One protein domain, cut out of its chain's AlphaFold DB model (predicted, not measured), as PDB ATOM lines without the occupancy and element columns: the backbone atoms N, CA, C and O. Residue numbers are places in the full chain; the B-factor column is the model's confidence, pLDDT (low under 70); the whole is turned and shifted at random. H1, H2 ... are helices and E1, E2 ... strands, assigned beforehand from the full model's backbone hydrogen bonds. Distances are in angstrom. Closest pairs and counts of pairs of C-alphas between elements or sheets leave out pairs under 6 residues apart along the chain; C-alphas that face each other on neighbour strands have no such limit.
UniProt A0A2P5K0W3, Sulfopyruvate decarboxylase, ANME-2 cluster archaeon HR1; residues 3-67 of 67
ATOM      1  N   ARG A   3      36.272   0.107  55.162       85.06
ATOM      2  CA  ARG A   3      36.929   1.410  54.938       85.06
ATOM      3  C   ARG A   3      38.369   1.470  55.451       85.06
ATOM      4  O   ARG A   3      39.204   2.095  54.814       85.06
ATOM      5  N   GLY A   4      38.662   0.791  56.562       89.31
ATOM      6  CA  GLY A   4      40.018   0.722  57.121       89.31
ATOM      7  C   GLY A   4      41.007  -0.043  56.235       89.31
ATOM      8  O   GLY A   4      42.206   0.091  56.423       89.31
ATOM      9  N   HIS A   5      40.509  -0.795  55.249       88.94
ATOM     10  CA  HIS A   5      41.302  -1.548  54.274       88.94
ATOM     11  C   HIS A   5      41.287  -0.884  52.884       88.94
ATOM     12  O   HIS A   5      41.515  -1.542  51.875       88.94
ATOM     13  N   GLY A   6      40.946   0.409  52.804       89.44
ATOM     14  CA  GLY A   6      40.925   1.158  51.542       89.44
ATOM     15  C   GLY A   6      39.698   0.915  50.656       89.44
ATOM     16  O   GLY A   6      39.616   1.472  49.563       89.44
ATOM     17  N   ILE A   7      38.705   0.138  51.107       91.06
ATOM     18  CA  ILE A   7      37.459  -0.059  50.354       91.06
ATOM     19  C   ILE A   7      36.509   1.106  50.647       91.06
ATOM     20  O   ILE A   7      35.818   1.137  51.670       91.06
ATOM     21  N   LEU A   8      36.479   2.080  49.736       87.56
ATOM     22  CA  LEU A   8      35.656   3.289  49.860       87.56
ATOM     23  C   LEU A   8      34.182   3.033  49.522       87.56
ATOM     24  O   LEU A   8      33.282   3.620  50.129       87.56
ATOM     25  N   SER A   9      33.926   2.128  48.577       90.06
ATOM     26  CA  SER A   9      32.577   1.732  48.182       90.06
ATOM     27  C   SER A   9      32.033   0.696  49.164       90.06
ATOM     28  O   SER A   9      32.402  -0.475  49.120       90.06
ATOM     29  N   THR A  10      31.135   1.127  50.048       91.56
ATOM     30  CA  THR A  10      30.485   0.261  51.042       91.56
ATOM     31  C   THR A  10      28.971   0.434  51.000       91.56
ATOM     32  O   THR A  10      28.501   1.573  51.005       91.56
ATOM     33  N   ALA A  11      28.207  -0.655  51.030       93.19
ATOM     34  CA  ALA A  11      26.748  -0.621  51.113       93.19
ATOM     35  C   ALA A  11      26.249  -1.575  52.202       93.19
ATOM     36  O   ALA A  11      26.671  -2.726  52.247       93.19
ATOM     37  N   LYS A  12      25.337  -1.097  53.054       93.06
ATOM     38  CA  LYS A  12      24.628  -1.928  54.032       93.06
ATOM     39  C   LYS A  12      23.239  -2.256  53.501       93.06
ATOM     40  O   LYS A  12      22.519  -1.359  53.059       93.06
ATOM     41  N   ILE A  13      22.890  -3.533  53.490       94.81
ATOM     42  CA  ILE A  13      21.755  -4.069  52.747       94.81
ATOM     43  C   ILE A  13      20.915  -4.918  53.696       94.81
ATOM     44  O   ILE A  13      21.407  -5.856  54.312       94.81
ATOM     45  N   HIS A  14      19.631  -4.583  53.796       92.75
ATOM     46  CA  HIS A  14      18.678  -5.259  54.685       92.75
ATOM     47  C   HIS A  14      17.457  -5.816  53.944       92.75
ATOM     48  O   HIS A  14      16.601  -6.458  54.549       92.75
ATOM     49  N   THR A  15      17.342  -5.536  52.643       91.00
ATOM     50  CA  THR A  15      16.206  -5.928  51.807       91.00
ATOM     51  C   THR A  15      16.686  -6.416  50.447       91.00
ATOM     52  O   THR A  15      17.744  -6.010  49.954       91.00
ATOM     53  N   LYS A  16      15.878  -7.277  49.821       90.62
ATOM     54  CA  LYS A  16      16.145  -7.822  48.485       90.62
ATOM     55  C   LYS A  16      16.191  -6.726  47.417       90.62
ATOM     56  O   LYS A  16      17.086  -6.732  46.576       90.62
ATOM     57  N   ASP A  17      15.288  -5.754  47.489       94.19
ATOM     58  CA  ASP A  17      15.243  -4.657  46.515       94.19
ATOM     59  C   ASP A  17      16.500  -3.796  46.588       94.19
ATOM     60  O   ASP A  17      17.090  -3.455  45.561       94.19
ATOM     61  N   LYS A  18      16.984  -3.525  47.809       92.75
ATOM     62  CA  LYS A  18      18.213  -2.757  47.998       92.75
ATOM     63  C   LYS A  18      19.440  -3.510  47.495       92.75
ATOM     64  O   LYS A  18      20.341  -2.886  46.940       92.75
ATOM     65  N   LEU A  19      19.461  -4.836  47.639       94.38
ATOM     66  CA  LEU A  19      20.511  -5.676  47.064       94.38
ATOM     67  C   LEU A  19      20.564  -5.522  45.542       94.38
ATOM     68  O   LEU A  19      21.630  -5.273  44.982       94.38
ATOM     69  N   LEU A  20      19.408  -5.620  44.882       95.56
ATOM     70  CA  LEU A  20      19.317  -5.505  43.431       95.56
ATOM     71  C   LEU A  20      19.701  -4.104  42.941       95.56
ATOM     72  O   LEU A  20      20.405  -3.972  41.939       95.56
ATOM     73  N   GLU A  21      19.266  -3.060  43.648       95.19
ATOM     74  CA  GLU A  21      19.620  -1.669  43.360       95.19
ATOM     75  C   GLU A  21      21.138  -1.450  43.446       95.19
ATOM     76  O   GLU A  21      21.751  -0.942  42.504       95.19
ATOM     77  N   VAL A  22      21.760  -1.872  44.552       94.38
ATOM     78  CA  VAL A  22      23.208  -1.737  44.768       94.38
ATOM     79  C   VAL A  22      23.974  -2.537  43.718       94.38
ATOM     80  O   VAL A  22      24.884  -2.003  43.088       94.38
ATOM     81  N   TYR A  23      23.569  -3.776  43.444       93.25
ATOM     82  CA  TYR A  23      24.202  -4.580  42.407       93.25
ATOM     83  C   TYR A  23      24.146  -3.886  41.038       93.25
ATOM     84  O   TYR A  23      25.181  -3.670  40.409       93.25
ATOM     85  N   LYS A  24      22.963  -3.441  40.593       94.88
ATOM     86  CA  LYS A  24      22.804  -2.748  39.301       94.88
ATOM     87  C   LYS A  24      23.634  -1.468  39.212       94.88
ATOM     88  O   LYS A  24      24.185  -1.182  38.151       94.88
ATOM     89  N   LYS A  25      23.733  -0.714  40.309       92.75
ATOM     90  CA  LYS A  25      24.465   0.556  40.379       92.75
ATOM     91  C   LYS A  25      25.984   0.381  40.321       92.75
ATOM     92  O   LYS A  25      26.667   1.235  39.760       92.75
ATOM     93  N   TYR A  26      26.515  -0.685  40.918       91.62
ATOM     94  CA  TYR A  26      27.959  -0.861  41.087       91.62
ATOM     95  C   TYR A  26      28.571  -1.947  40.192       91.62
ATOM     96  O   TYR A  26      29.786  -1.941  40.038       91.62
ATOM     97  N   ARG A  27      27.776  -2.811  39.539       89.56
ATOM     98  CA  ARG A  27      28.281  -3.918  38.693       89.56
ATOM     99  C   ARG A  27      29.233  -3.501  37.568       89.56
ATOM    100  O   ARG A  27      30.043  -4.307  37.140       89.56
ATOM    101  N   HIS A  28      29.116  -2.261  37.092       92.69
ATOM    102  CA  HIS A  28      29.938  -1.710  36.007       92.69
ATOM    103  C   HIS A  28      30.963  -0.686  36.494       92.69
ATOM    104  O   HIS A  28      31.670  -0.090  35.687       92.69
ATOM    105  N   ARG A  29      31.015  -0.416  37.805       88.62
ATOM    106  CA  ARG A  29      31.986   0.525  38.361       88.62
ATOM    107  C   ARG A  29      33.317  -0.189  38.600       88.62
ATOM    108  O   ARG A  29      33.311  -1.292  39.140       88.62
ATOM    109  N   PRO A  30      34.450   0.441  38.258       88.81
ATOM    110  CA  PRO A  30      35.759  -0.100  38.585       88.81
ATOM    111  C   PRO A  30      36.014  -0.055  40.098       88.81
ATOM    112  O   PRO A  30      35.595   0.877  40.790       88.81
ATOM    113  N   GLY A  31      36.753  -1.050  40.591       88.94
ATOM    114  CA  GLY A  31      37.199  -1.143  41.982       88.94
ATOM    115  C   GLY A  31      36.304  -1.997  42.895       88.94
ATOM    116  O   GLY A  31      35.211  -2.413  42.511       88.94
ATOM    117  N   PRO A  32      36.778  -2.291  44.119       91.25
ATOM    118  CA  PRO A  32      36.087  -3.180  45.044       91.25
ATOM    119  C   PRO A  32      34.859  -2.515  45.679       91.25
ATOM    120  O   PRO A  32      34.889  -1.346  46.072       91.25
ATOM    121  N   LEU A  33      33.792  -3.299  45.843       93.25
ATOM    122  CA  LEU A  33      32.597  -2.951  46.609       93.25
ATOM    123  C   LEU A  33      32.457  -3.917  47.785       93.25
ATOM    124  O   LEU A  33      32.407  -5.128  47.592       93.25
ATOM    125  N   PHE A  34      32.309  -3.376  48.990       93.81
ATOM    126  CA  PHE A  34      31.948  -4.160  50.167       93.81
ATOM    127  C   PHE A  34      30.442  -4.063  50.440       93.81
ATOM    128  O   PHE A  34      29.917  -2.971  50.677       93.81
ATOM    129  N   MET A  35      29.749  -5.202  50.422       94.38
ATOM    130  CA  MET A  35      28.319  -5.301  50.726       94.38
ATOM    131  C   MET A  35      28.116  -6.010  52.067       94.38
ATOM    132  O   MET A  35      28.391  -7.198  52.189       94.38
ATOM    133  N   ASP A  36      27.617  -5.277  53.060       93.38
ATOM    134  CA  ASP A  36      27.200  -5.812  54.359       93.38
ATOM    135  C   ASP A  36      25.724  -6.218  54.273       93.38
ATOM    136  O   ASP A  36      24.832  -5.363  54.327       93.38
ATOM    137  N   ILE A  37      25.470  -7.507  54.037       93.38
ATOM    138  CA  ILE A  37      24.128  -8.056  53.816       93.38
ATOM    139  C   ILE A  37      23.622  -8.679  55.112       93.38
ATOM    140  O   ILE A  37      24.115  -9.716  55.552       93.38
ATOM    141  N   ILE A  38      22.584  -8.080  55.691       89.81
ATOM    142  CA  ILE A  38      21.911  -8.651  56.852       89.81
ATOM    143  C   ILE A  38      20.873  -9.658  56.380       89.81
ATOM    144  O   ILE A  38      19.808  -9.298  55.874       89.81
ATOM    145  N   ILE A  39      21.181 -10.929  56.600       84.75
ATOM    146  CA  ILE A  39      20.242 -12.032  56.434       84.75
ATOM    147  C   ILE A  39      19.513 -12.201  57.765       84.75
ATOM    148  O   ILE A  39      20.144 -12.315  58.818       84.75
ATOM    149  N   LYS A  40      18.176 -12.160  57.739       79.12
ATOM    150  CA  LYS A  40      17.394 -12.408  58.953       79.12
ATOM    151  C   LYS A  40      17.682 -13.832  59.439       79.12
ATOM    152  O   LYS A  40      17.687 -14.745  58.617       79.12
ATOM    153  N   PRO A  41      17.892 -14.037  60.747       70.38
ATOM    154  CA  PRO A  41      17.965 -15.381  61.293       70.38
ATOM    155  C   PRO A  41      16.625 -16.081  61.046       70.38
ATOM    156  O   PRO A  41      15.577 -15.444  61.193       70.38
ATOM    157  N   LYS A  42      16.707 -17.373  60.702       63.06
ATOM    158  CA  LYS A  42      15.677 -18.303  60.192       63.06
ATOM    159  C   LYS A  42      15.969 -18.680  58.742       63.06
ATOM    160  O   LYS A  42      16.006 -17.827  57.862       63.06
ATOM    161  N   ASN A  43      16.128 -19.976  58.510       60.22
ATOM    162  CA  ASN A  43      16.051 -20.526  57.166       60.22
ATOM    163  C   ASN A  43      14.588 -20.452  56.709       60.22
ATOM    164  O   ASN A  43      13.676 -20.560  57.538       60.22
ATOM    165  N   GLU A  44      14.350 -20.285  55.406       65.00
ATOM    166  CA  GLU A  44      13.054 -20.684  54.853       65.00
ATOM    167  C   GLU A  44      12.772 -22.128  55.297       65.00
ATOM    168  O   GLU A  44      13.723 -22.906  55.444       65.00
ATOM    169  N   PRO A  45      11.504 -22.496  55.551       56.34
ATOM    170  CA  PRO A  45      11.125 -23.885  55.744       56.34
ATOM    171  C   PRO A  45      11.332 -24.611  54.413       56.34
ATOM    172  O   PRO A  45      10.407 -24.838  53.639       56.34
ATOM    173  N   VAL A  46      12.590 -24.914  54.110       62.28
ATOM    174  CA  VAL A  46      12.964 -25.850  53.069       62.28
ATOM    175  C   VAL A  46      12.483 -27.183  53.598       62.28
ATOM    176  O   VAL A  46      12.849 -27.564  54.711       62.28
ATOM    177  N   ALA A  47      11.604 -27.845  52.847       57.12
ATOM    178  CA  ALA A  47      11.191 -29.187  53.192       57.12
ATOM    179  C   ALA A  47      12.468 -30.018  53.345       57.12
ATOM    180  O   ALA A  47      13.205 -30.212  52.376       57.12
ATOM    181  N   ASP A  48      12.745 -30.448  54.573       58.16
ATOM    182  CA  ASP A  48      13.749 -31.460  54.852       58.16
ATOM    183  C   ASP A  48      13.132 -32.771  54.364       58.16
ATOM    184  O   ASP A  48      12.602 -33.572  55.126       58.16
ATOM    185  N   ILE A  49      13.028 -32.906  53.041       56.25
ATOM    186  CA  ILE A  49      12.834 -34.198  52.416       56.25
ATOM    187  C   ILE A  49      14.242 -34.768  52.462       56.25
ATOM    188  O   ILE A  49      15.081 -34.299  51.680       56.25
ATOM    189  N   PRO A  50      14.560 -35.698  53.383       61.03
ATOM    190  CA  PRO A  50      15.771 -36.475  53.242       61.03
ATOM    191  C   PRO A  50      15.655 -37.138  51.878       61.03
ATOM    192  O   PRO A  50      14.881 -38.076  51.694       61.03
ATOM    193  N   LEU A  51      16.359 -36.572  50.901       61.91
ATOM    194  CA  LEU A  51      16.474 -37.167  49.590       61.91
ATOM    195  C   LEU A  51      16.977 -38.581  49.856       61.91
ATOM    196  O   LEU A  51      17.991 -38.774  50.536       61.91
ATOM    197  N   SER A  52      16.249 -39.573  49.363       77.25
ATOM    198  CA  SER A  52      16.760 -40.933  49.336       77.25
ATOM    199  C   SER A  52      18.137 -40.928  48.662       77.25
ATOM    200  O   SER A  52      18.458 -40.048  47.857       77.25
ATOM    201  N   LEU A  53      18.977 -41.921  48.955       75.44
ATOM    202  CA  LEU A  53      20.307 -42.025  48.335       75.44
ATOM    203  C   LEU A  53      20.242 -41.935  46.796       75.44
ATOM    204  O   LEU A  53      21.158 -41.407  46.162       75.44
ATOM    205  N   LEU A  54      19.136 -42.402  46.207       80.00
ATOM    206  CA  LEU A  54      18.850 -42.286  44.783       80.00
ATOM    207  C   LEU A  54      18.630 -40.830  44.350       80.00
ATOM    208  O   LEU A  54      19.278 -40.371  43.412       80.00
ATOM    209  N   GLU A  55      17.782 -40.083  45.053       79.38
ATOM    210  CA  GLU A  55      17.498 -38.676  44.754       79.38
ATOM    211  C   GLU A  55      18.724 -37.772  44.971       79.38
ATOM    212  O   GLU A  55      18.941 -36.820  44.215       79.38
ATOM    213  N   ILE A  56      19.579 -38.102  45.947       75.00
ATOM    214  CA  ILE A  56      20.884 -37.453  46.127       75.00
ATOM    215  C   ILE A  56      21.750 -37.692  44.884       75.00
ATOM    216  O   ILE A  56      22.210 -36.730  44.263       75.00
ATOM    217  N   ARG A  57      21.941 -38.956  44.476       78.50
ATOM    218  CA  ARG A  57      22.735 -39.312  43.286       78.50
ATOM    219  C   ARG A  57      22.219 -38.607  42.033       78.50
ATOM    220  O   ARG A  57      23.021 -38.063  41.276       78.50
ATOM    221  N   GLU A  58      20.910 -38.613  41.798       80.69
ATOM    222  CA  GLU A  58      20.318 -37.970  40.624       80.69
ATOM    223  C   GLU A  58      20.568 -36.465  40.599       80.69
ATOM    224  O   GLU A  58      20.956 -35.927  39.562       80.69
ATOM    225  N   ARG A  59      20.400 -35.784  41.738       76.00
ATOM    226  CA  ARG A  59      20.672 -34.348  41.858       76.00
ATOM    227  C   ARG A  59      22.120 -34.016  41.494       76.00
ATOM    228  O   ARG A  59      22.351 -33.062  40.754       76.00
ATOM    229  N   PHE A  60      23.080 -34.808  41.974       76.00
ATOM    230  CA  PHE A  60      24.495 -34.620  41.643       76.00
ATOM    231  C   PHE A  60      24.799 -34.936  40.172       76.00
ATOM    232  O   PHE A  60      25.451 -34.139  39.504       76.00
ATOM    233  N   MET A  61      24.280 -36.040  39.625       77.69
ATOM    234  CA  MET A  61      24.513 -36.408  38.221       77.69
ATOM    235  C   MET A  61      23.899 -35.405  37.237       77.69
ATOM    236  O   MET A  61      24.521 -35.097  36.223       77.69
ATOM    237  N   ARG A  62      22.722 -34.839  37.537       73.50
ATOM    238  CA  ARG A  62      22.127 -33.769  36.716       73.50
ATOM    239  C   ARG A  62      22.983 -32.503  36.719       73.50
ATOM    240  O   ARG A  62      23.124 -31.875  35.675       73.50
ATOM    241  N   ALA A  63      23.580 -32.152  37.860       63.84
ATOM    242  CA  ALA A  63      24.485 -31.007  37.950       63.84
ATOM    243  C   ALA A  63      25.765 -31.211  37.118       63.84
ATOM    244  O   ALA A  63      26.247 -30.259  36.518       63.84
ATOM    245  N   VAL A  64      26.270 -32.449  37.030       69.38
ATOM    246  CA  VAL A  64      27.437 -32.803  36.198       69.38
ATOM    247  C   VAL A  64      27.107 -32.815  34.702       69.38
ATOM    248  O   VAL A  64      27.945 -32.436  33.900       69.38
ATOM    249  N   GLN A  65      25.895 -33.217  34.308       57.56
ATOM    250  CA  GLN A  65      25.465 -33.228  32.899       57.56
ATOM    251  C   GLN A  65      25.078 -31.845  32.354       57.56
ATOM    252  O   GLN A  65      24.912 -31.686  31.149       57.56
ATOM    253  N   SER A  66      24.888 -30.866  33.238       52.03
ATOM    254  CA  SER A  66      24.523 -29.490  32.876       52.03
ATOM    255  C   SER A  66      25.733 -28.541  32.839       52.03
ATOM    256  O   SER A  66      25.538 -27.329  32.731       52.03
ATOM    257  N   ALA A  67      26.951 -29.080  32.977       47.97
ATOM    258  CA  ALA A  67      28.235 -28.387  32.863       47.97
ATOM    259  C   ALA A  67      28.948 -28.821  31.577       47.97
ATOM    260  O   ALA A  67      29.622 -27.956  30.976       47.97
TER     261      ALA A  67
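Overview. This is residues 3 to 67 of the 67 residues of the protein "Sulfopyruvate decarboxylase" of ANME-2 cluster archaeon HR1 (UniProt A0A2P5K0W3). A small head of two parallel strands side by side, E1 and E2, with helix H1 covering one face of this pair, is joined by a long bare arm to a lone helix, H2, at the far end. The head is simple and well paired, while residues 41 to 50 of the arm and most of H2 stand free, and this arm and helix make much of the length. The printed part has 65 residues, with two named helices and two named strands in the order E1, H1, E2, H2 along the chain; the sheet has the order E1, E2 and is parallel, and the class is mixed, helices and strands. The whole is extended, with a radius of gyration of the C-alphas of 18.6 A, and spans 49 by 31 by 23 A.

Along the chain. The printed part begins at Arg 3, and E1 follows at residues 9 to 13, from C-alpha 9 at (32.577, 1.732, 48.182) over 13.1 A. H1 holds residues 16 to 26 and measures 15.6 A from first to last C-alpha. E2 holds residues 33 to 37 and measures 12.2 A. H2, the longest helix, holds residues 53 to 65 and measures 18.5 A, from C-alpha 53 at (20.307, -42.025, 48.335) to C-alpha 65 at (25.465, -33.228, 32.899).

Arrangement. E1 and E2 are parallel neighbours, with 15 degrees between their directions. The C-alphas of Thr 10 and Phe 34 face each other at 4.7 A. N 11 and O 34 are within hydrogen-bond range at 2.9 A, and so are N 36 and O 11 at 2.8 A. E1, H1 and E2 form a strand-helix-strand unit, two parallel neighbour strands with a helix between them along the chain, and its crossover is right-handed. The closest C-alphas of E1 and H1 are those of Ile 13 and Leu 19, 6.0 A apart. The closest C-alphas of H1 and E2 are those of Tyr 26 and Leu 33, 7.5 A apart. H2 is apart from E1 and from H1. In H1 and H2 every O i to N i+4 pair is within hydrogen-bond range.

Size, cuts and confidence. The two C-alphas farthest apart are those of Gly 4 and Leu 54, at 49.5 A. The printed part has no cut and ends at Ala 67, the chain's last residue. The link from E1 to H1 is tight, that from H1 to E2 is short, and that from E2 to H2, residues 38 to 52, is long. The mean pLDDT of the printed part is 81.2; residues 42 to 51 and 63 to 67 of the model are under 70.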